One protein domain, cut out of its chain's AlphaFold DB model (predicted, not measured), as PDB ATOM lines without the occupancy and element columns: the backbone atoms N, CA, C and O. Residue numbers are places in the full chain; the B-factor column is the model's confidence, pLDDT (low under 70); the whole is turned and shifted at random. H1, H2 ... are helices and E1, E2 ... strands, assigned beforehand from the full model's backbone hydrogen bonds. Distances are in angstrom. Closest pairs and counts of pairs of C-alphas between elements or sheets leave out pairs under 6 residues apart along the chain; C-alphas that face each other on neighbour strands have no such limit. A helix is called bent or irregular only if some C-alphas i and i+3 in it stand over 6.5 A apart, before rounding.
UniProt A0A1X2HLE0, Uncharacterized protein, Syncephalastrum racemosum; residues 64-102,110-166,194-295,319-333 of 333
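AT A GLANCE: This is residues 64 to 102, 110 to 166, 194 to 295 and 319 to 333 of the 333 residues of an uncharacterized protein of Syncephalastrum racemosum (UniProt A0A1X2HLE0). This is a long, loose rod of helices: H4 runs along most of its length, and the arm H1b of the bent helix H1 and the helix H2 run beside it as an up-and-down bundle of three. At one end H3 and H6 pack on the first part of H4 and the arm H1a packs on H3, at the other end E1 and E3 make a small two-strand ribbon near the ends of H2 and H4, and between these ends H5 packs on H1b and H4. The printed part has 213 residues with six named helices and three named strands, in the order H1, E1, H2, H3, E2, H4, E3, H5, H6; the sheet's order is E1 - E3, antiparallel, and the class is mostly helix. The radius of gyration of the C-alphas is 24.0 A, and the C-alphas span 87 by 32 by 25 A.

IN THESE COORDINATES: Find C-alpha 64 at (24.802, 52.356, 13.179), where H1 begins; by its hydrogen bonds it was assigned as one helix, residues 64 to 93, but it is bent, with C-alphas 73 and 76 standing 6.5 A apart. Its arms are H1a, residues 64 to 73, 14.0 A long, and H1b, residues 76 to 93, 25.5 A long. E1 follows at residues 94 to 100, 19.5 A long. After a cut, look for H2 at residues 113 to 141, 41.9 A long and only just irregular, with C-alphas 132 and 135 standing 6.6 A apart and a kink of 28 degrees near residue 135. H3 takes residues 147 to 162, 22.2 A, and after the next cut E2 takes residues 195 to 197, 7.1 A. Go to C-alpha 198 at (38.697, 49.153, 5.251): here H4 begins, residues 198 to 253, 71.9 A long; it is irregular, with C-alphas 203 and 206 standing 8.0 A apart and a kink of 64 degrees near residue 205. E3, residues 260 to 266, is 18.9 A long, and H5, residues 281 to 292, is 15.1 A long. H6, residues 319 to 329, is 15.4 A long and ends at C-alpha 329, (27.863, 49.536, 2.961).

HOW THE PARTS SIT: Begin with the bundle H1b, H2, H4, in which each runs against the one before it. H1b touches residues 123 to 134 of H2, closest at the C-alphas of Ser 87 and Gly 127, 4.8 A, at a steep tilt of 38 degrees. H2 touches H4, closest at the C-alphas of Arg 141 and Thr 223, 5.8 A, at a steep tilt of 40 degrees. H4 is the hub, touching four helices. Its residues 200 to 212 touch H3, with C-alphas 162 and 200 closest, 6.0 A, opposite ways at a shallow tilt of 20 degrees. Its residues 198 to 209 touch H6, about perpendicular at 78 degrees, with C-alphas 205 and 320 closest, 6.0 A. H5 touches H4, with C-alphas 213 and 292 closest, 6.5 A, and also H1b, with C-alphas 78 and 287 closest, 5.8 A. H1a touches H3, with C-alphas 67 and 151 closest, 5.4 A. H2 and H3 are apart. In the antiparallel pair E1 and E3, look for N 97 and O 263, 2.9 A, and N 265 and O 95, 2.7 A, within hydrogen-bond range. E2 pairs with no named strand. H1a, H1b, H3, H5 and H6 have every O i to N i+4 pair within hydrogen-bond range; H2 has 23 of 25 and H4 47 of 52.

THE WHOLE: The two C-alphas farthest apart are those of Asp 102 and Pro 166, 87.1 A. Across the cuts, C-alphas 102 and 110 are 14.5 A apart, C-alphas 166 and 194 17.4 A, and C-alphas 295 and 319 7.0 A. Of the links that are printed whole, E3 to H5 is long, with 14 residues. The mean pLDDT of the printed part is 88.9; 14 residues are under 70, among them residues 273 to 275 and 292 to 295.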
ATOM      1  N   GLN A  64      26.255  52.356  13.281       96.31
ATOM      2  CA  GLN A  64      24.802  52.356  13.179       96.31
ATOM      3  C   GLN A  64      24.277  51.072  12.520       96.31
ATOM      4  O   GLN A  64      23.343  50.466  13.046       96.31
ATOM      5  N   LEU A  65      24.856  50.648  11.392       94.69
ATOM      6  CA  LEU A  65      24.447  49.423  10.691       94.69
ATOM      7  C   LEU A  65      24.657  48.189  11.573       94.69
ATOM      8  O   LEU A  65      23.723  47.418  11.791       94.69
ATOM      9  N   LEU A  66      25.851  48.052  12.150       94.00
ATOM     10  CA  LEU A  66      26.185  46.896  12.973       94.00
ATOM     11  C   LEU A  66      25.374  46.850  14.276       94.00
ATOM     12  O   LEU A  66      24.877  45.791  14.636       94.00
ATOM     13  N   SER A  67      25.204  47.976  14.979       95.62
ATOM     14  CA  SER A  67      24.375  48.012  16.199       95.62
ATOM     15  C   SER A  67      22.920  47.643  15.917       95.62
ATOM     16  O   SER A  67      22.304  46.950  16.719       95.62
ATOM     17  N   THR A  68      22.386  48.067  14.768       94.62
ATOM     18  CA  THR A  68      21.026  47.730  14.326       94.62
ATOM     19  C   THR A  68      20.893  46.224  14.090       94.62
ATOM     20  O   THR A  68      19.971  45.614  14.618       94.62
ATOM     21  N   HIS A  69      21.844  45.622  13.369       91.31
ATOM     22  CA  HIS A  69      21.885  44.175  13.141       91.31
ATOM     23  C   HIS A  69      21.983  43.387  14.457       91.31
ATOM     24  O   HIS A  69      21.199  42.479  14.701       91.31
ATOM     25  N   LEU A  70      22.900  43.776  15.351       90.81
ATOM     26  CA  LEU A  70      23.061  43.128  16.658       90.81
ATOM     27  C   LEU A  70      21.791  43.202  17.511       90.81
ATOM     28  O   LEU A  70      21.454  42.238  18.195       90.81
ATOM     29  N   LEU A  71      21.098  44.341  17.482       92.31
ATOM     30  CA  LEU A  71      19.889  44.536  18.267       92.31
ATOM     31  C   LEU A  71      18.739  43.659  17.759       92.31
ATOM     32  O   LEU A  71      18.183  42.887  18.532       92.31
ATOM     33  N   PHE A  72      18.416  43.748  16.470       91.12
ATOM     34  CA  PHE A  72      17.216  43.112  15.931       91.12
ATOM     35  C   PHE A  72      17.392  41.622  15.636       91.12
ATOM     36  O   PHE A  72      16.497  40.836  15.935       91.12
ATOM     37  N   ASP A  73      18.545  41.216  15.105       86.94
ATOM     38  CA  ASP A  73      18.711  39.834  14.646       86.94
ATOM     39  C   ASP A  73      19.174  38.906  15.777       86.94
ATOM     40  O   ASP A  73      18.859  37.717  15.770       86.94
ATOM     41  N   HIS A  74      19.868  39.445  16.787       87.81
ATOM     42  CA  HIS A  74      20.458  38.637  17.861       87.81
ATOM     43  C   HIS A  74      19.832  38.921  19.228       87.81
ATOM     44  O   HIS A  74      19.343  38.005  19.895       87.81
ATOM     45  N   LEU A  75      19.830  40.182  19.670       91.31
ATOM     46  CA  LEU A  75      19.381  40.527  21.022       91.31
ATOM     47  C   LEU A  75      17.871  40.384  21.208       91.31
ATOM     48  O   LEU A  75      17.449  39.802  22.209       91.31
ATOM     49  N   ASP A  76      17.065  40.852  20.256       90.69
ATOM     50  CA  ASP A  76      15.605  40.738  20.326       90.69
ATOM     51  C   ASP A  76      15.157  39.273  20.298       90.69
ATOM     52  O   ASP A  76      14.282  38.876  21.072       90.69
ATOM     53  N   HIS A  77      15.807  38.434  19.486       88.62
ATOM     54  CA  HIS A  77      15.526  37.001  19.455       88.62
ATOM     55  C   HIS A  77      15.861  36.320  20.789       88.62
ATOM     56  O   HIS A  77      15.047  35.576  21.346       88.62
ATOM     57  N   ALA A  78      17.033  36.606  21.357       87.00
ATOM     58  CA  ALA A  78      17.425  36.058  22.650       87.00
ATOM     59  C   ALA A  78      16.508  36.526  23.786       87.00
ATOM     60  O   ALA A  78      16.141  35.738  24.664       87.00
ATOM     61  N   PHE A  79      16.097  37.793  23.753       91.12
ATOM     62  CA  PHE A  79      15.124  38.339  24.686       91.12
ATOM     63  C   PHE A  79      13.751  37.663  24.544       91.12
ATOM     64  O   PHE A  79      13.128  37.317  25.552       91.12
ATOM     65  N   PHE A  80      13.293  37.415  23.317       90.62
ATOM     66  CA  PHE A  80      12.064  36.669  23.056       90.62
ATOM     67  C   PHE A  80      12.130  35.253  23.645       90.62
ATOM     68  O   PHE A  80      11.225  34.840  24.376       90.62
ATOM     69  N   MET A  81      13.226  34.529  23.403       88.81
ATOM     70  CA  MET A  81      13.433  33.177  23.933       88.81
ATOM     71  C   MET A  81      13.462  33.157  25.464       88.81
ATOM     72  O   MET A  81      12.812  32.310  26.085       88.81
ATOM     73  N   LEU A  82      14.150  34.119  26.083       88.06
ATOM     74  CA  LEU A  82      14.146  34.301  27.533       88.06
ATOM     75  C   LEU A  82      12.729  34.558  28.058       88.06
ATOM     76  O   LEU A  82      12.297  33.911  29.012       88.06
ATOM     77  N   SER A  83      12.000  35.479  27.426       91.44
ATOM     78  CA  SER A  83      10.656  35.870  27.852       91.44
ATOM     79  C   SER A  83       9.686  34.700  27.808       91.44
ATOM     80  O   SER A  83       8.951  34.466  28.768       91.44
ATOM     81  N   LYS A  84       9.754  33.901  26.741       91.56
ATOM     82  CA  LYS A  84       8.972  32.674  26.597       91.56
ATOM     83  C   LYS A  84       9.306  31.653  27.686       91.56
ATOM     84  O   LYS A  84       8.392  31.084  28.279       91.56
ATOM     85  N   LYS A  85      10.592  31.437  27.995       90.38
ATOM     86  CA  LYS A  85      11.006  30.518  29.074       90.38
ATOM     87  C   LYS A  85      10.490  30.983  30.442       90.38
ATOM     88  O   LYS A  85       9.892  30.187  31.164       90.38
ATOM     89  N   ILE A  86      10.643  32.267  30.772       90.75
ATOM     90  CA  ILE A  86      10.136  32.840  32.032       90.75
ATOM     91  C   ILE A  86       8.609  32.712  32.109       90.75
ATOM     92  O   ILE A  86       8.082  32.280  33.132       90.75
ATOM     93  N   SER A  87       7.894  33.038  31.032       92.12
ATOM     94  CA  SER A  87       6.434  32.911  30.940       92.12
ATOM     95  C   SER A  87       5.952  31.488  31.214       92.12
ATOM     96  O   SER A  87       5.064  31.280  32.046       92.12
ATOM     97  N   VAL A  88       6.585  30.492  30.584       91.56
ATOM     98  CA  VAL A  88       6.295  29.071  30.820       91.56
ATOM     99  C   VAL A  88       6.536  28.704  32.282       91.56
ATOM    100  O   VAL A  88       5.659  28.120  32.913       91.56
ATOM    101  N   GLN A  89       7.666  29.115  32.860       90.75
ATOM    102  CA  GLN A  89       7.969  28.840  34.265       90.75
ATOM    103  C   GLN A  89       6.939  29.471  35.215       90.75
ATOM    104  O   GLN A  89       6.501  28.826  36.171       90.75
ATOM    105  N   PHE A  90       6.512  30.710  34.946       91.81
ATOM    106  CA  PHE A  90       5.430  31.354  35.689       91.81
ATOM    107  C   PHE A  90       4.155  30.528  35.573       91.81
ATOM    108  O   PHE A  90       3.635  30.080  36.590       91.81
ATOM    109  N   ARG A  91       3.682  30.260  34.356       92.44
ATOM    110  CA  ARG A  91       2.465  29.483  34.110       92.44
ATOM    111  C   ARG A  91       2.456  28.153  34.864       92.44
ATOM    112  O   ARG A  91       1.455  27.813  35.493       92.44
ATOM    113  N   ASP A  92       3.569  27.433  34.833       91.31
ATOM    114  CA  ASP A  92       3.677  26.097  35.417       91.31
ATOM    115  C   ASP A  92       3.785  26.142  36.956       91.31
ATOM    116  O   ASP A  92       3.460  25.169  37.645       91.31
ATOM    117  N   SER A  93       4.177  27.292  37.519       91.50
ATOM    118  CA  SER A  93       4.220  27.526  38.968       91.50
ATOM    119  C   SER A  93       2.857  27.834  39.602       91.50
ATOM    120  O   SER A  93       2.701  27.652  40.812       91.50
ATOM    121  N   PHE A  94       1.876  28.281  38.809       90.88
ATOM    122  CA  PHE A  94       0.518  28.571  39.267       90.88
ATOM    123  C   PHE A  94      -0.405  27.400  38.935       90.88
ATOM    124  O   PHE A  94      -0.949  27.291  37.833       90.88
ATOM    125  N   GLN A  95      -0.604  26.511  39.907       92.75
ATOM    126  CA  GLN A  95      -1.542  25.401  39.776       92.75
ATOM    127  C   GLN A  95      -2.813  25.701  40.562       92.75
ATOM    128  O   GLN A  95      -2.772  26.184  41.687       92.75
ATOM    129  N   VAL A  96      -3.967  25.408  39.975       92.31
ATOM    130  CA  VAL A  96      -5.255  25.515  40.665       92.31
ATOM    131  C   VAL A  96      -5.703  24.112  41.040       92.31
ATOM    132  O   VAL A  96      -5.757  23.234  40.174       92.31
ATOM    133  N   SER A  97      -6.004  23.902  42.320       92.69
ATOM    134  CA  SER A  97      -6.592  22.668  42.840       92.69
ATOM    135  C   SER A  97      -8.001  22.924  43.367       92.69
ATOM    136  O   SER A  97      -8.347  24.045  43.742       92.69
ATOM    137  N   VAL A  98      -8.824  21.878  43.377       91.06
ATOM    138  CA  VAL A  98     -10.160  21.894  43.983       91.06
ATOM    139  C   VAL A  98     -10.071  21.172  45.322       91.06
ATOM    140  O   VAL A  98      -9.605  20.038  45.375       91.06
ATOM    141  N   GLN A  99     -10.528  21.809  46.392       90.56
ATOM    142  CA  GLN A  99     -10.772  21.180  47.685       90.56
ATOM    143  C   GLN A  99     -12.274  20.966  47.855       90.56
ATOM    144  O   GLN A  99     -13.051  21.913  47.745       90.56
ATOM    145  N   THR A 100     -12.687  19.728  48.107       86.94
ATOM    146  CA  THR A 100     -14.065  19.366  48.461       86.94
ATOM    147  C   THR A 100     -14.146  19.073  49.953       86.94
ATOM    148  O   THR A 100     -13.270  18.411  50.505       86.94
ATOM    149  N   ALA A 101     -15.169  19.612  50.623       77.50
ATOM    150  CA  ALA A 101     -15.236  19.616  52.084       77.50
ATOM    151  C   ALA A 101     -15.487  18.240  52.729       77.50
ATOM    152  O   ALA A 101     -15.105  18.061  53.876       77.50
ATOM    153  N   ASP A 102     -16.113  17.286  52.037       70.38
ATOM    154  CA  ASP A 102     -16.361  15.933  52.554       70.38
ATOM    155  C   ASP A 102     -17.056  15.105  51.469       70.38
ATOM    156  O   ASP A 102     -18.219  15.361  51.172       70.38
ATOM    157  N   SER A 110     -11.938  17.309  40.142       62.94
ATOM    158  CA  SER A 110     -10.978  17.928  39.220       62.94
ATOM    159  C   SER A 110     -11.230  17.556  37.750       62.94
ATOM    160  O   SER A 110     -10.727  18.218  36.839       62.94
ATOM    161  N   SER A 111     -12.072  16.543  37.505       63.97
ATOM    162  CA  SER A 111     -12.492  16.126  36.164       63.97
ATOM    163  C   SER A 111     -13.615  16.978  35.566       63.97
ATOM    164  O   SER A 111     -13.933  16.822  34.386       63.97
ATOM    165  N   SER A 112     -14.222  17.888  36.339       82.44
ATOM    166  CA  SER A 112     -15.262  18.752  35.782       82.44
ATOM    167  C   SER A 112     -14.670  19.652  34.693       82.44
ATOM    168  O   SER A 112     -13.680  20.361  34.893       82.44
ATOM    169  N   VAL A 113     -15.290  19.603  33.514       86.00
ATOM    170  CA  VAL A 113     -14.842  20.323  32.315       86.00
ATOM    171  C   VAL A 113     -14.668  21.819  32.600       86.00
ATOM    172  O   VAL A 113     -13.689  22.419  32.168       86.00
ATOM    173  N   ASP A 114     -15.557  22.407  33.402       85.00
ATOM    174  CA  ASP A 114     -15.514  23.830  33.748       85.00
ATOM    175  C   ASP A 114     -14.272  24.209  34.573       85.00
ATOM    176  O   ASP A 114     -13.658  25.249  34.321       85.00
ATOM    177  N   VAL A 115     -13.845  23.362  35.520       84.75
ATOM    178  CA  VAL A 115     -12.627  23.600  36.316       84.75
ATOM    179  C   VAL A 115     -11.382  23.493  35.440       84.75
ATOM    180  O   VAL A 115     -10.461  24.299  35.579       84.75
ATOM    181  N   GLN A 116     -11.351  22.534  34.512       88.12
ATOM    182  CA  GLN A 116     -10.234  22.389  33.576       88.12
ATOM    183  C   GLN A 116     -10.134  23.586  32.625       88.12
ATOM    184  O   GLN A 116      -9.033  24.087  32.391       88.12
ATOM    185  N   ILE A 117     -11.272  24.092  32.138       91.19
ATOM    186  CA  ILE A 117     -11.326  25.313  31.325       91.19
ATOM    187  C   ILE A 117     -10.812  26.507  32.129       91.19
ATOM    188  O   ILE A 117      -9.934  27.223  31.649       91.19
ATOM    189  N   LEU A 118     -11.301  26.701  33.357       89.44
ATOM    190  CA  LEU A 118     -10.858  27.796  34.217       89.44
ATOM    191  C   LEU A 118      -9.351  27.726  34.488       89.44
ATOM    192  O   LEU A 118      -8.657  28.736  34.381       89.44
ATOM    193  N   LYS A 119      -8.832  26.534  34.797       91.25
ATOM    194  CA  LYS A 119      -7.396  26.307  34.988       91.25
ATOM    195  C   LYS A 119      -6.611  26.699  33.737       91.25
ATOM    196  O   LYS A 119      -5.654  27.460  33.847       91.25
ATOM    197  N   GLY A 120      -7.038  26.231  32.563       92.56
ATOM    198  CA  GLY A 120      -6.391  26.557  31.292       92.56
ATOM    199  C   GLY A 120      -6.406  28.058  30.988       92.56
ATOM    200  O   GLY A 120      -5.391  28.615  30.577       92.56
ATOM    201  N   GLN A 121      -7.521  28.737  31.255       94.00
ATOM    202  CA  GLN A 121      -7.644  30.181  31.059       94.00
ATOM    203  C   GLN A 121      -6.773  30.983  32.022       94.00
ATOM    204  O   GLN A 121      -6.107  31.917  31.589       94.00
ATOM    205  N   LEU A 122      -6.743  30.617  33.307       94.50
ATOM    206  CA  LEU A 122      -5.877  31.263  34.293       94.50
ATOM    207  C   LEU A 122      -4.403  31.085  33.926       94.50
ATOM    208  O   LEU A 122      -3.649  32.052  33.937       94.50
ATOM    209  N   GLN A 123      -4.003  29.877  33.533       93.56
ATOM    210  CA  GLN A 123      -2.642  29.593  33.084       93.56
ATOM    211  C   GLN A 123      -2.272  30.392  31.826       93.56
ATOM    212  O   GLN A 123      -1.199  30.993  31.772       93.56
ATOM    213  N   GLY A 124      -3.165  30.449  30.836       93.94
ATOM    214  CA  GLY A 124      -2.968  31.262  29.635       93.94
ATOM    215  C   GLY A 124      -2.860  32.758  29.945       93.94
ATOM    216  O   GLY A 124      -1.958  33.425  29.443       93.94
ATOM    217  N   ALA A 125      -3.729  33.271  30.819       94.94
ATOM    218  CA  ALA A 125      -3.722  34.671  31.235       94.94
ATOM    219  C   ALA A 125      -2.440  35.044  31.992       94.94
ATOM    220  O   ALA A 125      -1.867  36.098  31.737       94.94
ATOM    221  N   VAL A 126      -1.952  34.167  32.875       94.81
ATOM    222  CA  VAL A 126      -0.681  34.369  33.580       94.81
ATOM    223  C   VAL A 126       0.491  34.448  32.602       94.81
ATOM    224  O   VAL A 126       1.285  35.382  32.699       94.81
ATOM    225  N   GLY A 127       0.592  33.503  31.662       92.56
ATOM    226  CA  GLY A 127       1.661  33.516  30.661       92.56
ATOM    227  C   GLY A 127       1.638  34.801  29.831       92.56
ATOM    228  O   GLY A 127       2.634  35.513  29.755       92.56
ATOM    229  N   SER A 128       0.461  35.166  29.315       94.25
ATOM    230  CA  SER A 128       0.284  36.394  28.533       94.25
ATOM    231  C   SER A 128       0.615  37.663  29.324       94.25
ATOM    232  O   SER A 128       1.254  38.561  28.783       94.25
ATOM    233  N   PHE A 129       0.227  37.745  30.601       95.06
ATOM    234  CA  PHE A 129       0.556  38.888  31.454       95.06
ATOM    235  C   PHE A 129       2.069  39.038  31.657       95.06
ATOM    236  O   PHE A 129       2.596  40.148  31.619       95.06
ATOM    237  N   VAL A 130       2.778  37.929  31.862       93.94
ATOM    238  CA  VAL A 130       4.236  37.941  32.031       93.94
ATOM    239  C   VAL A 130       4.923  38.340  30.726       93.94
ATOM    240  O   VAL A 130       5.775  39.227  30.743       93.94
ATOM    241  N   GLU A 131       4.511  37.761  29.597       92.38
ATOM    242  CA  GLU A 131       5.022  38.114  28.265       92.38
ATOM    243  C   GLU A 131       4.795  39.589  27.915       92.38
ATOM    244  O   GLU A 131       5.659  40.198  27.293       92.38
ATOM    245  N   ASP A 132       3.692  40.192  28.364       94.56
ATOM    246  CA  ASP A 132       3.412  41.621  28.176       94.56
ATOM    247  C   ASP A 132       4.311  42.528  29.036       94.56
ATOM    248  O   ASP A 132       4.716  43.613  28.611       94.56
ATOM    249  N   LYS A 133       4.654  42.106  30.260       95.81
ATOM    250  CA  LYS A 133       5.434  42.941  31.192       95.81
ATOM    251  C   LYS A 133       6.939  42.856  30.981       95.81
ATOM    252  O   LYS A 133       7.634  43.848  31.220       95.81
ATOM    253  N   LEU A 134       7.450  41.712  30.532       94.69
ATOM    254  CA  LEU A 134       8.888  41.504  30.364       94.69
ATOM    255  C   LEU A 134       9.564  42.481  29.384       94.69
ATOM    256  O   LEU A 134      10.653  42.938  29.721       94.69
ATOM    257  N   PRO A 135       8.965  42.885  28.245       94.19
ATOM    258  CA  PRO A 135       9.581  43.857  27.337       94.19
ATOM    259  C   PRO A 135       9.888  45.199  28.003       94.19
ATOM    260  O   PRO A 135      10.945  45.790  27.781       94.19
ATOM    261  N   ASN A 136       8.993  45.667  28.874       95.25
ATOM    262  CA  ASN A 136       9.199  46.902  29.626       95.25
ATOM    263  C   ASN A 136      10.288  46.732  30.697       95.25
ATOM    264  O   ASN A 136      11.153  47.585  30.868       95.25
ATOM    265  N   VAL A 137      10.290  45.594  31.390       95.38
ATOM    266  CA  VAL A 137      11.346  45.263  32.354       95.38
ATOM    267  C   VAL A 137      12.720  45.201  31.670       95.38
ATOM    268  O   VAL A 137      13.698  45.748  32.181       95.38
ATOM    269  N   TRP A 138      12.793  44.584  30.490       94.88
ATOM    270  CA  TRP A 138      14.010  44.511  29.694       94.88
ATOM    271  C   TRP A 138      14.497  45.891  29.277       94.88
ATOM    272  O   TRP A 138      15.641  46.223  29.564       94.88
ATOM    273  N   SER A 139      13.643  46.729  28.684       94.00
ATOM    274  CA  SER A 139      14.056  48.060  28.220       94.00
ATOM    275  C   SER A 139      14.585  48.952  29.352       94.00
ATOM    276  O   SER A 139      15.527  49.715  29.147       94.00
ATOM    277  N   GLN A 140      14.055  48.808  30.571       95.62
ATOM    278  CA  GLN A 140      14.546  49.530  31.748       95.62
ATOM    279  C   GLN A 140      15.923  49.044  32.222       95.62
ATOM    280  O   GLN A 140      16.742  49.842  32.685       95.62
ATOM    281  N   ARG A 141      16.186  47.735  32.142       95.44
ATOM    282  CA  ARG A 141      17.411  47.115  32.675       95.44
ATOM    283  C   ARG A 141      18.534  47.010  31.641       95.44
ATOM    284  O   ARG A 141      19.703  47.092  32.008       95.44
ATOM    285  N   ALA A 142      18.190  46.919  30.362       95.62
ATOM    286  CA  ALA A 142      19.098  46.719  29.239       95.62
ATOM    287  C   ALA A 142      19.570  48.035  28.592       95.62
ATOM    288  O   ALA A 142      19.931  48.037  27.422       95.62
ATOM    289  N   SER A 143      19.601  49.158  29.319       95.88
ATOM    290  CA  SER A 143      20.022  50.459  28.756       95.88
ATOM    291  C   SER A 143      21.437  50.440  28.160       95.88
ATOM    292  O   SER A 143      21.708  51.107  27.173       95.88
ATOM    293  N   ALA A 144      22.340  49.617  28.695       95.75
ATOM    294  CA  ALA A 144      23.672  49.420  28.113       95.75
ATOM    295  C   ALA A 144      23.665  48.621  26.794       95.75
ATOM    296  O   ALA A 144      24.664  48.586  26.090       95.75
ATOM    297  N   LEU A 145      22.563  47.954  26.466       96.06
ATOM    298  CA  LEU A 145      22.354  47.246  25.204       96.06
ATOM    299  C   LEU A 145      21.424  48.022  24.269       96.06
ATOM    300  O   LEU A 145      21.034  47.494  23.231       96.06
ATOM    301  N   ASP A 146      21.050  49.256  24.619       95.81
ATOM    302  CA  ASP A 146      20.292  50.086  23.699       95.81
ATOM    303  C   ASP A 146      21.140  50.444  22.468       95.81
ATOM    304  O   ASP A 146      22.375  50.356  22.461       95.81
ATOM    305  N   ARG A 147      20.460  50.846  21.391       95.69
ATOM    306  CA  ARG A 147      21.111  51.173  20.119       95.69
ATOM    307  C   ARG A 147      22.207  52.229  20.279       95.69
ATOM    308  O   ARG A 147      23.250  52.115  19.643       95.69
ATOM    309  N   SER A 148      21.983  53.238  21.119       96.75
ATOM    310  CA  SER A 148      22.904  54.367  21.291       96.75
ATOM    311  C   SER A 148      24.169  53.939  22.032       96.75
ATOM    312  O   SER A 148      25.277  54.297  21.630       96.75
ATOM    313  N   ALA A 149      24.017  53.139  23.089       97.62
ATOM    314  CA  ALA A 149      25.107  52.581  23.871       97.62
ATOM    315  C   ALA A 149      25.947  51.607  23.036       97.62
ATOM    316  O   ALA A 149      27.175  51.725  23.016       97.62
ATOM    317  N   LEU A 150      25.299  50.705  22.287       97.19
ATOM    318  CA  LEU A 150      25.985  49.778  21.383       97.19
ATOM    319  C   LEU A 150      26.728  50.512  20.271       97.19
ATOM    320  O   LEU A 150      27.897  50.218  20.029       97.19
ATOM    321  N   GLN A 151      26.085  51.484  19.622       97.62
ATOM    322  CA  GLN A 151      26.720  52.295  18.588       97.62
ATOM    323  C   GLN A 151      27.949  53.023  19.142       97.62
ATOM    324  O   GLN A 151      29.042  52.876  18.598       97.62
ATOM    325  N   SER A 152      27.804  53.737  20.264       97.56
ATOM    326  CA  SER A 152      28.916  54.449  20.904       97.56
ATOM    327  C   SER A 152      30.054  53.501  21.297       97.56
ATOM    328  O   SER A 152      31.235  53.812  21.105       97.56
ATOM    329  N   TYR A 153      29.721  52.304  21.791       98.25
ATOM    330  CA  TYR A 153      30.713  51.283  22.097       98.25
ATOM    331  C   TYR A 153      31.457  50.821  20.838       98.25
ATOM    332  O   TYR A 153      32.690  50.821  20.837       98.25
ATOM    333  N   ILE A 154      30.745  50.495  19.755       97.69
ATOM    334  CA  ILE A 154      31.336  50.086  18.472       97.69
ATOM    335  C   ILE A 154      32.280  51.169  17.937       97.69
ATOM    336  O   ILE A 154      33.432  50.857  17.625       97.69
ATOM    337  N   GLU A 155      31.842  52.430  17.901       97.31
ATOM    338  CA  GLU A 155      32.669  53.571  17.482       97.31
ATOM    339  C   GLU A 155      33.958  53.647  18.313       97.31
ATOM    340  O   GLU A 155      35.057  53.751  17.764       97.31
ATOM    341  N   SER A 156      33.849  53.507  19.642       97.62
ATOM    342  CA  SER A 156      35.000  53.538  20.554       97.62
ATOM    343  C   SER A 156      35.995  52.399  20.307       97.62
ATOM    344  O   SER A 156      37.211  52.602  20.391       97.62
ATOM    345  N   VAL A 157      35.511  51.197  19.971       97.38
ATOM    346  CA  VAL A 157      36.365  50.044  19.671       97.38
ATOM    347  C   VAL A 157      37.070  50.248  18.333       97.38
ATOM    348  O   VAL A 157      38.280  50.026  18.269       97.38
ATOM    349  N   VAL A 158      36.362  50.714  17.298       96.50
ATOM    350  CA  VAL A 158      36.955  51.018  15.986       96.50
ATOM    351  C   VAL A 158      38.026  52.097  16.121       96.50
ATOM    352  O   VAL A 158      39.156  51.886  15.680       96.50
ATOM    353  N   MET A 159      37.718  53.206  16.803       94.69
ATOM    354  CA  MET A 159      38.679  54.279  17.074       94.69
ATOM    355  C   MET A 159      39.927  53.745  17.775       94.69
ATOM    356  O   MET A 159      41.042  54.017  17.347       94.69
ATOM    357  N   ARG A 160      39.759  52.939  18.825       96.06
ATOM    358  CA  ARG A 160      40.879  52.387  19.592       96.06
ATOM    359  C   ARG A 160      41.762  51.445  18.772       96.06
ATOM    360  O   ARG A 160      42.973  51.482  18.947       96.06
ATOM    361  N   LEU A 161      41.174  50.592  17.932       95.44
ATOM    362  CA  LEU A 161      41.924  49.617  17.133       95.44
ATOM    363  C   LEU A 161      42.607  50.277  15.924       95.44
ATOM    364  O   LEU A 161      43.758  49.963  15.633       95.44
ATOM    365  N   CYS A 162      41.940  51.230  15.267       94.00
ATOM    366  CA  CYS A 162      42.455  51.866  14.051       94.00
ATOM    367  C   CYS A 162      43.288  53.134  14.280       94.00
ATOM    368  O   CYS A 162      44.125  53.452  13.436       94.00
ATOM    369  N   ALA A 163      43.149  53.830  15.415       87.44
ATOM    370  CA  ALA A 163      44.012  54.973  15.742       87.44
ATOM    371  C   ALA A 163      45.459  54.558  16.048       87.44
ATOM    372  O   ALA A 163      46.374  55.368  15.932       87.44
ATOM    373  N   THR A 164      45.680  53.302  16.443       74.81
ATOM    374  CA  THR A 164      47.016  52.783  16.751       74.81
ATOM    375  C   THR A 164      47.775  52.267  15.535       74.81
ATOM    376  O   THR A 164      48.926  51.878  15.699       74.81
ATOM    377  N   SER A 165      47.166  52.237  14.342       69.12
ATOM    378  CA  SER A 165      47.835  51.706  13.153       69.12
ATOM    379  C   SER A 165      48.869  52.710  12.619       69.12
ATOM    380  O   SER A 165      48.485  53.769  12.117       69.12
ATOM    381  N   PRO A 166      50.180  52.406  12.697       57.75
ATOM    382  CA  PRO A 166      51.232  53.284  12.186       57.75
ATOM    383  C   PRO A 166      51.258  53.352  10.649       57.75
ATOM    384  O   PRO A 166      51.969  54.186  10.099       57.75
ATOM    385  N   PHE A 194      34.158  60.940  10.908       89.88
ATOM    386  CA  PHE A 194      35.304  60.119  11.275       89.88
ATOM    387  C   PHE A 194      35.364  58.887  10.364       89.88
ATOM    388  O   PHE A 194      34.458  58.049  10.382       89.88
ATOM    389  N   THR A 195      36.435  58.776   9.575       93.62
ATOM    390  CA  THR A 195      36.632  57.683   8.612       93.62
ATOM    391  C   THR A 195      37.846  56.819   8.940       93.62
ATOM    392  O   THR A 195      38.872  57.338   9.380       93.62
ATOM    393  N   VAL A 196      37.771  55.516   8.653       94.00
ATOM    394  CA  VAL A 196      38.895  54.562   8.773       94.00
ATOM    395  C   VAL A 196      39.096  53.763   7.486       94.00
ATOM    396  O   VAL A 196      38.150  53.556   6.735       94.00
ATOM    397  N   ALA A 197      40.317  53.287   7.239       93.44
ATOM    398  CA  ALA A 197      40.616  52.387   6.126       93.44
ATOM    399  C   ALA A 197      39.923  51.021   6.302       93.44
ATOM    400  O   ALA A 197      39.936  50.446   7.400       93.44
ATOM    401  N   SER A 198      39.347  50.469   5.233       93.69
ATOM    402  CA  SER A 198      38.697  49.153   5.251       93.69
ATOM    403  C   SER A 198      39.706  48.033   5.535       93.69
ATOM    404  O   SER A 198      39.392  47.062   6.233       93.69
ATOM    405  N   THR A 199      40.957  48.199   5.098       92.25
ATOM    406  CA  THR A 199      42.082  47.317   5.445       92.25
ATOM    407  C   THR A 199      42.345  47.264   6.953       92.25
ATOM    408  O   THR A 199      42.631  46.187   7.487       92.25
ATOM    409  N   CYS A 200      42.170  48.377   7.674       94.38
ATOM    410  CA  CYS A 200      42.302  48.409   9.129       94.38
ATOM    411  C   CYS A 200      41.234  47.553   9.821       94.38
ATOM    412  O   CYS A 200      41.562  46.694  10.646       94.38
ATOM    413  N   LEU A 201      39.958  47.748   9.464       93.50
ATOM    414  CA  LEU A 201      38.852  46.969  10.032       93.50
ATOM    415  C   LEU A 201      39.043  45.471   9.783       93.50
ATOM    416  O   LEU A 201      38.857  44.673  10.698       93.50
ATOM    417  N   ASN A 202      39.496  45.102   8.583       91.12
ATOM    418  CA  ASN A 202      39.824  43.724   8.228       91.12
ATOM    419  C   ASN A 202      40.952  43.144   9.085       91.12
ATOM    420  O   ASN A 202      40.826  42.047   9.631       91.12
ATOM    421  N   THR A 203      42.036  43.903   9.245       93.19
ATOM    422  CA  THR A 203      43.207  43.497  10.031       93.19
ATOM    423  C   THR A 203      42.838  43.251  11.495       93.19
ATOM    424  O   THR A 203      43.292  42.283  12.108       93.19
ATOM    425  N   HIS A 204      41.955  44.084  12.051       93.94
ATOM    426  CA  HIS A 204      41.518  44.000  13.443       93.94
ATOM    427  C   HIS A 204      40.178  43.278  13.647       93.94
ATOM    428  O   HIS A 204      39.706  43.219  14.786       93.94
ATOM    429  N   ALA A 205      39.585  42.668  12.613       91.25
ATOM    430  CA  ALA A 205      38.218  42.136  12.657       91.25
ATOM    431  C   ALA A 205      37.990  41.171  13.831       91.25
ATOM    432  O   ALA A 205      37.021  41.304  14.571       91.25
ATOM    433  N   ARG A 206      38.923  40.246  14.089       90.31
ATOM    434  CA  ARG A 206      38.804  39.300  15.218       90.31
ATOM    435  C   ARG A 206      38.835  39.993  16.584       90.31
ATOM    436  O   ARG A 206      38.076  39.628  17.477       90.31
ATOM    437  N   GLN A 207      39.712  40.982  16.762       93.50
ATOM    438  CA  GLN A 207      39.828  41.734  18.020       93.50
ATOM    439  C   GLN A 207      38.614  42.640  18.243       93.50
ATOM    440  O   GLN A 207      38.141  42.782  19.374       93.50
ATOM    441  N   PHE A 208      38.112  43.227  17.156       94.44
ATOM    442  CA  PHE A 208      36.885  44.001  17.118       94.44
ATOM    443  C   PHE A 208      35.695  43.142  17.560       94.44
ATOM    444  O   PHE A 208      35.095  43.430  18.593       94.44
ATOM    445  N   LEU A 209      35.443  42.027  16.869       91.31
ATOM    446  CA  LEU A 209      34.344  41.104  17.166       91.31
ATOM    447  C   LEU A 209      34.431  40.545  18.591       91.31
ATOM    448  O   LEU A 209      33.444  40.579  19.312       91.31
ATOM    449  N   SER A 210      35.619  40.141  19.054       90.12
ATOM    450  CA  SER A 210      35.813  39.687  20.442       90.12
ATOM    451  C   SER A 210      35.523  40.778  21.484       90.12
ATOM    452  O   SER A 210      35.127  40.474  22.611       90.12
ATOM    453  N   SER A 211      35.727  42.056  21.142       95.31
ATOM    454  CA  SER A 211      35.373  43.167  22.032       95.31
ATOM    455  C   SER A 211      33.854  43.353  22.100       95.31
ATOM    456  O   SER A 211      33.322  43.483  23.201       95.31
ATOM    457  N   ILE A 212      33.167  43.311  20.952       94.50
ATOM    458  CA  ILE A 212      31.699  43.382  20.875       94.50
ATOM    459  C   ILE A 212      31.059  42.205  21.612       94.50
ATOM    460  O   ILE A 212      30.220  42.422  22.481       94.50
ATOM    461  N   ASP A 213      31.524  40.986  21.346       90.25
ATOM    462  CA  ASP A 213      31.065  39.764  22.006       90.25
ATOM    463  C   ASP A 213      31.128  39.879  23.533       90.25
ATOM    464  O   ASP A 213      30.136  39.701  24.241       90.25
ATOM    465  N   ARG A 214      32.297  40.270  24.053       93.81
ATOM    466  CA  ARG A 214      32.499  40.442  25.493       93.81
ATOM    467  C   ARG A 214      31.560  41.496  26.073       93.81
ATOM    468  O   ARG A 214      31.067  41.314  27.184       93.81
ATOM    469  N   TYR A 215      31.358  42.605  25.367       95.75
ATOM    470  CA  TYR A 215      30.461  43.668  25.807       95.75
ATOM    471  C   TYR A 215      29.022  43.167  25.898       95.75
ATOM    472  O   TYR A 215      28.428  43.213  26.977       95.75
ATOM    473  N   VAL A 216      28.508  42.615  24.799       93.56
ATOM    474  CA  VAL A 216      27.144  42.099  24.704       93.56
ATOM    475  C   VAL A 216      26.916  41.005  25.744       93.56
ATOM    476  O   VAL A 216      26.022  41.135  26.575       93.56
ATOM    477  N   SER A 217      27.780  39.991  25.795       90.94
ATOM    478  CA  SER A 217      27.676  38.877  26.744       90.94
ATOM    479  C   SER A 217      27.642  39.336  28.202       90.94
ATOM    480  O   SER A 217      26.798  38.893  28.985       90.94
ATOM    481  N   ASN A 218      28.533  40.257  28.587       94.50
ATOM    482  CA  ASN A 218      28.573  40.774  29.954       94.50
ATOM    483  C   ASN A 218      27.300  41.546  30.309       94.50
ATOM    484  O   ASN A 218      26.767  41.381  31.410       94.50
ATOM    485  N   HIS A 219      26.814  42.384  29.393       95.12
ATOM    486  CA  HIS A 219      25.632  43.200  29.632       95.12
ATOM    487  C   HIS A 219      24.335  42.386  29.588       95.12
ATOM    488  O   HIS A 219      23.479  42.609  30.442       95.12
ATOM    489  N   VAL A 220      24.210  41.389  28.707       92.50
ATOM    490  CA  VAL A 220      23.069  40.456  28.693       92.50
ATOM    491  C   VAL A 220      23.037  39.656  29.990       92.50
ATOM    492  O   VAL A 220      22.020  39.649  30.681       92.50
ATOM    493  N   LYS A 221      24.166  39.059  30.393       91.12
ATOM    494  CA  LYS A 221      24.262  38.290  31.641       91.12
ATOM    495  C   LYS A 221      23.883  39.124  32.863       91.12
ATOM    496  O   LYS A 221      23.150  38.655  33.736       91.12
ATOM    497  N   ARG A 222      24.384  40.360  32.937       94.31
ATOM    498  CA  ARG A 222      24.049  41.286  34.022       94.31
ATOM    499  C   ARG A 222      22.563  41.633  34.016       94.31
ATOM    500  O   ARG A 222      21.925  41.502  35.049       94.31
ATOM    501  N   THR A 223      22.016  41.995  32.857       93.94
ATOM    502  CA  THR A 223      20.593  42.320  32.690       93.94
ATOM    503  C   THR A 223      19.712  41.151  33.124       93.94
ATOM    504  O   THR A 223      18.810  41.335  33.931       93.94
ATOM    505  N   MET A 224      20.008  39.932  32.671       91.19
ATOM    506  CA  MET A 224      19.285  38.726  33.085       91.19
ATOM    507  C   MET A 224      19.363  38.504  34.596       91.19
ATOM    508  O   MET A 224      18.344  38.241  35.228       91.19
ATOM    509  N   THR A 225      20.554  38.652  35.185       91.50
ATOM    510  CA  THR A 225      20.743  38.535  36.639       91.50
ATOM    511  C   THR A 225      19.886  39.556  37.382       91.50
ATOM    512  O   THR A 225      19.230  39.202  38.362       91.50
ATOM    513  N   ASP A 226      19.847  40.799  36.901       94.25
ATOM    514  CA  ASP A 226      19.072  41.875  37.510       94.25
ATOM    515  C   ASP A 226      17.558  41.619  37.387       94.25
ATOM    516  O   ASP A 226      16.836  41.748  38.374       94.25
ATOM    517  N   ILE A 227      17.073  41.184  36.220       93.12
ATOM    518  CA  ILE A 227      15.662  40.822  36.007       93.12
ATOM    519  C   ILE A 227      15.256  39.687  36.951       93.12
ATOM    520  O   ILE A 227      14.273  39.801  37.683       93.12
ATOM    521  N   VAL A 228      16.037  38.608  36.978       90.31
ATOM    522  CA  VAL A 228      15.762  37.431  37.810       90.31
ATOM    523  C   VAL A 228      15.776  37.778  39.299       90.31
ATOM    524  O   VAL A 228      14.915  37.318  40.046       90.31
ATOM    525  N   SER A 229      16.727  38.607  39.734       90.56
ATOM    526  CA  SER A 229      16.930  38.899  41.157       90.56
ATOM    527  C   SER A 229      15.984  39.971  41.696       90.56
ATOM    528  O   SER A 229      15.607  39.911  42.865       90.56
ATOM    529  N   TYR A 230      15.617  40.958  40.874       94.00
ATOM    530  CA  TYR A 230      14.910  42.154  41.344       94.00
ATOM    531  C   TYR A 230      13.506  42.318  40.762       94.00
ATOM    532  O   TYR A 230      12.643  42.865  41.443       94.00
ATOM    533  N   GLU A 231      13.248  41.837  39.545       94.69
ATOM    534  CA  GLU A 231      11.993  42.114  38.829       94.69
ATOM    535  C   GLU A 231      11.015  40.944  38.918       94.69
ATOM    536  O   GLU A 231       9.848  41.125  39.281       94.69
ATOM    537  N   LEU A 232      11.489  39.718  38.664       93.38
ATOM    538  CA  LEU A 232      10.640  38.523  38.698       93.38
ATOM    539  C   LEU A 232       9.959  38.284  40.052       93.38
ATOM    540  O   LEU A 232       8.775  37.946  40.037       93.38
ATOM    541  N   PRO A 233      10.599  38.498  41.221       92.75
ATOM    542  CA  PRO A 233       9.913  38.338  42.502       92.75
ATOM    543  C   PRO A 233       8.711  39.279  42.655       92.75
ATOM    544  O   PRO A 233       7.653  38.865  43.138       92.75
ATOM    545  N   GLY A 234       8.852  40.532  42.209       93.88
ATOM    546  CA  GLY A 234       7.772  41.516  42.228       93.88
ATOM    547  C   GLY A 234       6.644  41.126  41.278       93.88
ATOM    548  O   GLY A 234       5.483  41.067  41.690       93.88
ATOM    549  N   LEU A 235       6.994  40.774  40.037       94.12
ATOM    550  CA  LEU A 235       6.035  40.323  39.031       94.12
ATOM    551  C   LEU A 235       5.266  39.087  39.512       94.12
ATOM    552  O   LEU A 235       4.042  39.048  39.430       94.12
ATOM    553  N   TYR A 236       5.962  38.118  40.105       92.75
ATOM    554  CA  TYR A 236       5.361  36.918  40.675       92.75
ATOM    555  C   TYR A 236       4.382  37.227  41.802       92.75
ATOM    556  O   TYR A 236       3.280  36.679  41.828       92.75
ATOM    557  N   SER A 237       4.755  38.119  42.722       93.19
ATOM    558  CA  SER A 237       3.871  38.503  43.822       93.19
ATOM    559  C   SER A 237       2.591  39.171  43.318       93.19
ATOM    560  O   SER A 237       1.517  38.907  43.862       93.19
ATOM    561  N   ILE A 238       2.695  40.020  42.292       94.88
ATOM    562  CA  ILE A 238       1.541  40.678  41.667       94.88
ATOM    563  C   ILE A 238       0.639  39.630  41.014       94.88
ATOM    564  O   ILE A 238      -0.548  39.566  41.337       94.88
ATOM    565  N   THR A 239       1.204  38.764  40.171       94.62
ATOM    566  CA  THR A 239       0.466  37.690  39.498       94.62
ATOM    567  C   THR A 239      -0.229  36.774  40.505       94.62
ATOM    568  O   THR A 239      -1.413  36.479  40.368       94.62
ATOM    569  N   ARG A 240       0.467  36.376  41.578       94.69
ATOM    570  CA  ARG A 240      -0.100  35.551  42.654       94.69
ATOM    571  C   ARG A 240      -1.296  36.218  43.321       94.69
ATOM    572  O   ARG A 240      -2.298  35.549  43.563       94.69
ATOM    573  N   SER A 241      -1.185  37.508  43.640       95.56
ATOM    574  CA  SER A 241      -2.291  38.266  44.231       95.56
ATOM    575  C   SER A 241      -3.499  38.268  43.302       95.56
ATOM    576  O   SER A 241      -4.590  37.910  43.728       95.56
ATOM    577  N   GLN A 242      -3.287  38.574  42.020       94.94
ATOM    578  CA  GLN A 242      -4.356  38.632  41.022       94.94
ATOM    579  C   GLN A 242      -5.048  37.279  40.835       94.94
ATOM    580  O   GLN A 242      -6.275  37.212  40.829       94.94
ATOM    581  N   VAL A 243      -4.285  36.183  40.741       95.31
ATOM    582  CA  VAL A 243      -4.861  34.833  40.653       95.31
ATOM    583  C   VAL A 243      -5.684  34.519  41.903       95.31
ATOM    584  O   VAL A 243      -6.810  34.045  41.779       95.31
ATOM    585  N   ASN A 244      -5.178  34.823  43.100       96.06
ATOM    586  CA  ASN A 244      -5.926  34.615  44.341       96.06
ATOM    587  C   ASN A 244      -7.228  35.422  44.393       96.06
ATOM    588  O   ASN A 244      -8.247  34.884  44.824       96.06
ATOM    589  N   ASP A 245      -7.214  36.678  43.944       95.88
ATOM    590  CA  ASP A 245      -8.408  37.525  43.899       95.88
ATOM    591  C   ASP A 245      -9.466  36.945  42.950       95.88
ATOM    592  O   ASP A 245     -10.652  36.897  43.290       95.88
ATOM    593  N   ILE A 246      -9.037  36.412  41.799       94.31
ATOM    594  CA  ILE A 246      -9.926  35.704  40.872       94.31
ATOM    595  C   ILE A 246     -10.488  34.443  41.534       94.31
ATOM    596  O   ILE A 246     -11.701  34.257  41.562       94.31
ATOM    597  N   LEU A 247      -9.648  33.585  42.119       94.94
ATOM    598  CA  LEU A 247     -10.120  32.360  42.775       94.94
ATOM    599  C   LEU A 247     -11.092  32.660  43.921       94.94
ATOM    600  O   LEU A 247     -12.111  31.985  44.057       94.94
ATOM    601  N   LYS A 248     -10.822  33.702  44.715       95.62
ATOM    602  CA  LYS A 248     -11.722  34.180  45.767       95.62
ATOM    603  C   LYS A 248     -13.088  34.556  45.196       95.62
ATOM    604  O   LYS A 248     -14.099  34.108  45.731       95.62
ATOM    605  N   HIS A 249     -13.124  35.296  44.090       94.50
ATOM    606  CA  HIS A 249     -14.374  35.639  43.417       94.50
ATOM    607  C   HIS A 249     -15.157  34.389  42.977       94.50
ATOM    608  O   HIS A 249     -16.350  34.272  43.252       94.50
ATOM    609  N   PHE A 250     -14.503  33.407  42.353       92.19
ATOM    610  CA  PHE A 250     -15.176  32.163  41.956       92.19
ATOM    611  C   PHE A 250     -15.712  31.381  43.159       92.19
ATOM    612  O   PHE A 250     -16.837  30.883  43.122       92.19
ATOM    613  N   ASN A 251     -14.931  31.306  44.234       92.88
ATOM    614  CA  ASN A 251     -15.331  30.626  45.461       92.88
ATOM    615  C   ASN A 251     -16.545  31.284  46.118       92.88
ATOM    616  O   ASN A 251     -17.449  30.584  46.559       92.88
ATOM    617  N   GLU A 252     -16.590  32.614  46.163       94.12
ATOM    618  CA  GLU A 252     -17.686  33.354  46.792       94.12
ATOM    619  C   GLU A 252     -18.973  33.315  45.956       94.12
ATOM    620  O   GLU A 252     -20.052  33.102  46.504       94.12
ATOM    621  N   TYR A 253     -18.871  33.501  44.635       91.44
ATOM    622  CA  TYR A 253     -20.041  33.771  43.790       91.44
ATOM    623  C   TYR A 253     -20.497  32.594  42.924       91.44
ATOM    624  O   TYR A 253     -21.666  32.550  42.545       91.44
ATOM    625  N   ILE A 254     -19.609  31.652  42.593       86.81
ATOM    626  CA  ILE A 254     -19.925  30.527  41.696       86.81
ATOM    627  C   ILE A 254     -19.991  29.209  42.470       86.81
ATOM    628  O   ILE A 254     -20.925  28.433  42.282       86.81
ATOM    629  N   LEU A 255     -19.023  28.961  43.355       86.50
ATOM    630  CA  LEU A 255     -18.886  27.688  44.074       86.50
ATOM    631  C   LEU A 255     -19.398  27.729  45.520       86.50
ATOM    632  O   LEU A 255     -19.469  26.692  46.174       86.50
ATOM    633  N   GLY A 256     -19.818  28.894  46.023       84.19
ATOM    634  CA  GLY A 256     -20.205  29.061  47.428       84.19
ATOM    635  C   GLY A 256     -21.321  28.117  47.894       84.19
ATOM    636  O   GLY A 256     -21.380  27.766  49.069       84.19
ATOM    637  N   SER A 257     -22.183  27.656  46.981       86.44
ATOM    638  CA  SER A 257     -23.256  26.701  47.279       86.44
ATOM    639  C   SER A 257     -22.874  25.227  47.120       86.44
ATOM    640  O   SER A 257     -23.628  24.374  47.580       86.44
ATOM    641  N   SER A 258     -21.767  24.899  46.447       83.69
ATOM    642  CA  SER A 258     -21.396  23.507  46.142       83.69
ATOM    643  C   SER A 258     -20.512  22.854  47.206       83.69
ATOM    644  O   SER A 258     -20.301  21.647  47.147       83.69
ATOM    645  N   GLY A 259     -19.996  23.621  48.173       84.75
ATOM    646  CA  GLY A 259     -19.046  23.110  49.171       84.75
ATOM    647  C   GLY A 259     -17.655  22.796  48.600       84.75
ATOM    648  O   GLY A 259     -16.815  22.241  49.309       84.75
ATOM    649  N   SER A 260     -17.405  23.160  47.337       87.62
ATOM    650  CA  SER A 260     -16.100  23.075  46.680       87.62
ATOM    651  C   SER A 260     -15.386  24.421  46.742       87.62
ATOM    652  O   SER A 260     -16.003  25.468  46.557       87.62
ATOM    653  N   GLN A 261     -14.069  24.400  46.928       92.44
ATOM    654  CA  GLN A 261     -13.234  25.593  46.943       92.44
ATOM    655  C   GLN A 261     -12.028  25.421  46.020       92.44
ATOM    656  O   GLN A 261     -11.272  24.463  46.132       92.44
ATOM    657  N   LEU A 262     -11.812  26.377  45.127       93.38
ATOM    658  CA  LEU A 262     -10.585  26.490  44.350       93.38
ATOM    659  C   LEU A 262      -9.486  27.105  45.209       93.38
ATOM    660  O   LEU A 262      -9.691  28.144  45.841       93.38
ATOM    661  N   GLN A 263      -8.306  26.501  45.198       94.69
ATOM    662  CA  GLN A 263      -7.129  27.045  45.859       94.69
ATOM    663  C   GLN A 263      -5.939  27.071  44.916       94.69
ATOM    664  O   GLN A 263      -5.740  26.186  44.082       94.69
ATOM    665  N   LEU A 264      -5.137  28.119  45.070       93.81
ATOM    666  CA  LEU A 264      -3.866  28.225  44.391       93.81
ATOM    667  C   LEU A 264      -2.848  27.338  45.107       93.81
ATOM    668  O   LEU A 264      -2.496  27.579  46.261       93.81
ATOM    669  N   VAL A 265      -2.360  26.332  44.398       92.38
ATOM    670  CA  VAL A 265      -1.238  25.494  44.796       92.38
ATOM    671  C   VAL A 265      -0.018  25.981  44.035       92.38
ATOM    672  O   VAL A 265       0.011  26.003  42.806       92.38
ATOM    673  N   LEU A 266       0.994  26.398  44.783       89.81
ATOM    674  CA  LEU A 266       2.283  26.733  44.203       89.81
ATOM    675  C   LEU A 266       3.127  25.467  44.120       89.81
ATOM    676  O   LEU A 266       3.131  24.666  45.057       89.81
ATOM    677  N   SER A 267       3.863  25.305  43.022       85.38
ATOM    678  CA  SER A 267       4.884  24.259  42.919       85.38
ATOM    679  C   SER A 267       5.842  24.347  44.113       85.38
ATOM    680  O   SER A 267       6.195  25.446  44.540       85.38
ATOM    681  N   SER A 268       6.260  23.200  44.664       74.50
ATOM    682  CA  SER A 268       7.055  23.122  45.908       74.50
ATOM    683  C   SER A 268       8.307  24.010  45.886       74.50
ATOM    684  O   SER A 268       8.666  24.599  46.905       74.50
ATOM    685  N   ASP A 269       8.930  24.164  44.718       72.06
ATOM    686  CA  ASP A 269      10.130  24.987  44.522       72.06
ATOM    687  C   ASP A 269       9.847  26.496  44.629       72.06
ATOM    688  O   ASP A 269      10.715  27.283  45.000       72.06
ATOM    689  N   MET A 270       8.602  26.898  44.367       70.44
ATOM    690  CA  MET A 270       8.132  28.286  44.396       70.44
ATOM    691  C   MET A 270       7.336  28.624  45.666       70.44
ATOM    692  O   MET A 270       7.064  29.790  45.942       70.44
ATOM    693  N   ALA A 271       6.968  27.616  46.461       67.88
ATOM    694  CA  ALA A 271       6.246  27.788  47.720       67.88
ATOM    695  C   ALA A 271       7.132  28.321  48.864       67.88
ATOM    696  O   ALA A 271       6.614  28.737  49.903       67.88
ATOM    697  N   GLN A 272       8.458  28.317  48.691       71.75
ATOM    698  CA  GLN A 272       9.396  28.864  49.668       71.75
ATOM    699  C   GLN A 272       9.256  30.392  49.770       71.75
ATOM    700  O   GLN A 272       8.877  31.068  48.816       71.75
ATOM    701  N   SER A 273       9.591  30.961  50.933       64.12
ATOM    702  CA  SER A 273       9.535  32.414  51.189       64.12
ATOM    703  C   SER A 273      10.426  33.245  50.257       64.12
ATOM    704  O   SER A 273      10.315  34.468  50.212       64.12
ATOM    705  N   SER A 274      11.316  32.595  49.514       65.38
ATOM    706  CA  SER A 274      12.104  33.180  48.440       65.38
ATOM    707  C   SER A 274      12.127  32.178  47.288       65.38
ATOM    708  O   SER A 274      12.978  31.288  47.307       65.38
ATOM    709  N   PRO A 275      11.177  32.257  46.334       67.56
ATOM    710  CA  PRO A 275      11.203  31.398  45.160       67.56
ATOM    711  C   PRO A 275      12.564  31.559  44.490       67.56
ATOM    712  O   PRO A 275      12.961  32.669  44.121       67.56
ATOM    713  N   GLN A 276      13.316  30.462  44.410       72.00
ATOM    714  CA  GLN A 276      14.625  30.485  43.784       72.00
ATOM    715  C   GLN A 276      14.387  30.463  42.277       72.00
ATOM    716  O   GLN A 276      14.309  29.408  41.654       72.00
ATOM    717  N   TRP A 277      14.217  31.647  41.692       72.75
ATOM    718  CA  TRP A 277      14.208  31.824  40.246       72.75
ATOM    719  C   TRP A 277      15.602  31.494  39.723       72.75
ATOM    720  O   TRP A 277      16.457  32.362  39.578       72.75
ATOM    721  N   THR A 278      15.884  30.216  39.507       67.94
ATOM    722  CA  THR A 278      17.105  29.800  38.832       67.94
ATOM    723  C   THR A 278      16.773  29.599  37.372       67.94
ATOM    724  O   THR A 278      16.341  28.519  36.980       67.94
ATOM    725  N   VAL A 279      17.011  30.624  36.555       72.00
ATOM    726  CA  VAL A 279      17.449  30.329  35.189       72.00
ATOM    727  C   VAL A 279      18.794  29.645  35.376       72.00
ATOM    728  O   VAL A 279      19.728  30.252  35.915       72.00
ATOM    729  N   SER A 280      18.864  28.350  35.075       78.25
ATOM    730  CA  SER A 280      20.099  27.605  35.278       78.25
ATOM    731  C   SER A 280      21.215  28.277  34.484       78.25
ATOM    732  O   SER A 280      20.997  28.857  33.419       78.25
ATOM    733  N   THR A 281      22.446  28.213  34.988       75.56
ATOM    734  CA  THR A 281      23.600  28.717  34.233       75.56
ATOM    735  C   THR A 281      23.699  28.060  32.854       75.56
ATOM    736  O   THR A 281      24.155  28.707  31.921       75.56
ATOM    737  N   GLY A 282      23.221  26.817  32.712       83.25
ATOM    738  CA  GLY A 282      23.083  26.121  31.432       83.25
ATOM    739  C   GLY A 282      22.120  26.819  30.472       83.25
ATOM    740  O   GLY A 282      22.522  27.152  29.366       83.25
ATOM    741  N   GLU A 283      20.895  27.120  30.903       82.50
ATOM    742  CA  GLU A 283      19.903  27.830  30.075       82.50
ATOM    743  C   GLU A 283      20.339  29.256  29.740       82.50
ATOM    744  O   GLU A 283      20.110  29.740  28.635       82.50
ATOM    745  N   MET A 284      21.001  29.933  30.681       79.31
ATOM    746  CA  MET A 284      21.585  31.249  30.438       79.31
ATOM    747  C   MET A 284      22.668  31.170  29.360       79.31
ATOM    748  O   MET A 284      22.708  32.014  28.475       79.31
ATOM    749  N   ASN A 285      23.521  30.145  29.408       82.25
ATOM    750  CA  ASN A 285      24.545  29.913  28.394       82.25
ATOM    751  C   ASN A 285      23.959  29.448  27.056       82.25
ATOM    752  O   ASN A 285      24.573  29.703  26.034       82.25
ATOM    753  N   GLU A 286      22.803  28.787  27.045       87.50
ATOM    754  CA  GLU A 286      22.077  28.422  25.823       87.50
ATOM    755  C   GLU A 286      21.534  29.676  25.127       87.50
ATOM    756  O   GLU A 286      21.784  29.874  23.943       87.50
ATOM    757  N   ILE A 287      20.883  30.577  25.876       82.62
ATOM    758  CA  ILE A 287      20.384  31.855  25.341       82.62
ATOM    759  C   ILE A 287      21.551  32.771  24.959       82.62
ATOM    760  O   ILE A 287      21.547  33.390  23.905       82.62
ATOM    761  N   LEU A 288      22.595  32.852  25.787       81.38
ATOM    762  CA  LEU A 288      23.821  33.546  25.395       81.38
ATOM    763  C   LEU A 288      24.461  32.866  24.187       81.38
ATOM    764  O   LEU A 288      25.011  33.550  23.345       81.38
ATOM    765  N   GLY A 289      24.343  31.548  24.058       80.31
ATOM    766  CA  GLY A 289      24.782  30.786  22.899       80.31
ATOM    767  C   GLY A 289      24.132  31.286  21.619       80.31
ATOM    768  O   GLY A 289      24.850  31.486  20.652       80.31
ATOM    769  N   THR A 290      22.833  31.604  21.625       77.56
ATOM    770  CA  THR A 290      22.166  32.204  20.455       77.56
ATOM    771  C   THR A 290      22.599  33.649  20.207       77.56
ATOM    772  O   THR A 290      22.596  34.097  19.071       77.56
ATOM    773  N   VAL A 291      22.991  34.385  21.254       74.62
ATOM    774  CA  VAL A 291      23.538  35.751  21.131       74.62
ATOM    775  C   VAL A 291      25.005  35.756  20.721       74.62
ATOM    776  O   VAL A 291      25.461  36.783  20.250       74.62
ATOM    777  N   VAL A 292      25.761  34.677  20.958       66.88
ATOM    778  CA  VAL A 292      27.233  34.591  20.831       66.88
ATOM    779  C   VAL A 292      27.666  33.754  19.623       66.88
ATOM    780  O   VAL A 292      28.673  34.057  18.987       66.88
ATOM    781  N   HIS A 293      26.902  32.722  19.268       65.62
ATOM    782  CA  HIS A 293      27.026  32.044  17.981       65.62
ATOM    783  C   HIS A 293      26.170  32.796  16.965       65.62
ATOM    784  O   HIS A 293      25.062  32.391  16.644       65.62
ATOM    785  N   TRP A 294      26.709  33.912  16.465       66.31
ATOM    786  CA  TRP A 294      26.121  34.708  15.372       66.31
ATOM    787  C   TRP A 294      26.360  34.027  14.019       66.31
ATOM    788  O   TRP A 294      26.089  34.604  12.967       66.31
ATOM    789  N   GLU A 295      26.934  32.821  14.042       54.84
ATOM    790  CA  GLU A 295      26.937  31.924  12.904       54.84
ATOM    791  C   GLU A 295      25.477  31.628  12.593       54.84
ATOM    792  O   GLU A 295      24.741  31.143  13.453       54.84
ATOM    793  N   MET A 319      31.752  35.675  10.859       70.19
ATOM    794  CA  MET A 319      31.450  37.046  11.314       70.19
ATOM    795  C   MET A 319      32.419  38.113  10.776       70.19
ATOM    796  O   MET A 319      32.107  39.301  10.734       70.19
ATOM    797  N   VAL A 320      33.601  37.693  10.323       78.81
ATOM    798  CA  VAL A 320      34.562  38.550   9.620       78.81
ATOM    799  C   VAL A 320      33.976  39.087   8.306       78.81
ATOM    800  O   VAL A 320      34.190  40.253   7.982       78.81
ATOM    801  N   HIS A 321      33.179  38.290   7.590       82.88
ATOM    802  CA  HIS A 321      32.468  38.732   6.390       82.88
ATOM    803  C   HIS A 321      31.373  39.747   6.703       82.88
ATOM    804  O   HIS A 321      31.209  40.693   5.941       82.88
ATOM    805  N   ALA A 322      30.676  39.627   7.838       83.19
ATOM    806  CA  ALA A 322      29.699  40.636   8.249       83.19
ATOM    807  C   ALA A 322      30.375  42.004   8.467       83.19
ATOM    808  O   ALA A 322      29.879  43.022   7.990       83.19
ATOM    809  N   VAL A 323      31.559  42.034   9.097       87.56
ATOM    810  CA  VAL A 323      32.351  43.273   9.246       87.56
ATOM    811  C   VAL A 323      32.707  43.868   7.885       87.56
ATOM    812  O   VAL A 323      32.537  45.068   7.686       87.56
ATOM    813  N   GLN A 324      33.164  43.041   6.942       90.62
ATOM    814  CA  GLN A 324      33.475  43.472   5.574       90.62
ATOM    815  C   GLN A 324      32.250  44.020   4.846       90.62
ATOM    816  O   GLN A 324      32.326  45.066   4.201       90.62
ATOM    817  N   HIS A 325      31.122  43.329   4.975       90.38
ATOM    818  CA  HIS A 325      29.868  43.700   4.347       90.38
ATOM    819  C   HIS A 325      29.376  45.056   4.863       90.38
ATOM    820  O   HIS A 325      29.178  45.982   4.076       90.38
ATOM    821  N   PHE A 326      29.292  45.231   6.185       92.50
ATOM    822  CA  PHE A 326      28.896  46.509   6.777       92.50
ATOM    823  C   PHE A 326      29.901  47.626   6.489       92.50
ATOM    824  O   PHE A 326      29.492  48.767   6.280       92.50
ATOM    825  N   ALA A 327      31.203  47.322   6.429       92.56
ATOM    826  CA  ALA A 327      32.218  48.293   6.028       92.56
ATOM    827  C   ALA A 327      31.993  48.771   4.586       92.56
ATOM    828  O   ALA A 327      31.999  49.975   4.342       92.56
ATOM    829  N   SER A 328      31.721  47.853   3.652       93.25
ATOM    830  CA  SER A 328      31.396  48.177   2.255       93.25
ATOM    831  C   SER A 328      30.141  49.051   2.147       93.25
ATOM    832  O   SER A 328      30.152  50.083   1.477       93.25
ATOM    833  N   MET A 329      29.083  48.718   2.895       91.25
ATOM    834  CA  MET A 329      27.863  49.536   2.961       91.25
ATOM    835  C   MET A 329      28.102  50.932   3.558       91.25
ATOM    836  O   MET A 329      27.353  51.866   3.262       91.25
ATOM    837  N   ALA A 330      29.125  51.080   4.398       93.12
ATOM    838  CA  ALA A 330      29.516  52.331   5.040       93.12
ATOM    839  C   ALA A 330      30.634  53.088   4.292       93.12
ATOM    840  O   ALA A 330      31.204  54.032   4.840       93.12
ATOM    841  N   ARG A 331      30.938  52.715   3.041       92.62
ATOM    842  CA  ARG A 331      31.910  53.417   2.193       92.62
ATOM    843  C   ARG A 331      31.506  54.884   1.979       92.62
ATOM    844  O   ARG A 331      30.349  55.177   1.666       92.62
ATOM    845  N   THR A 332      32.462  55.799   2.129       84.50
ATOM    846  CA  THR A 332      32.294  57.209   1.740       84.50
ATOM    847  C   THR A 332      32.532  57.381   0.239       84.50
ATOM    848  O   THR A 332      33.376  56.684  -0.328       84.50
ATOM    849  N   ALA A 333      31.769  58.277  -0.391       68.44
ATOM    850  CA  ALA A 333      31.844  58.559  -1.826       68.44
ATOM    851  C   ALA A 333      33.156  59.233  -2.250       68.44
ATOM    852  O   ALA A 333      33.723  59.988  -1.424       68.44
TER     853      ALA A 333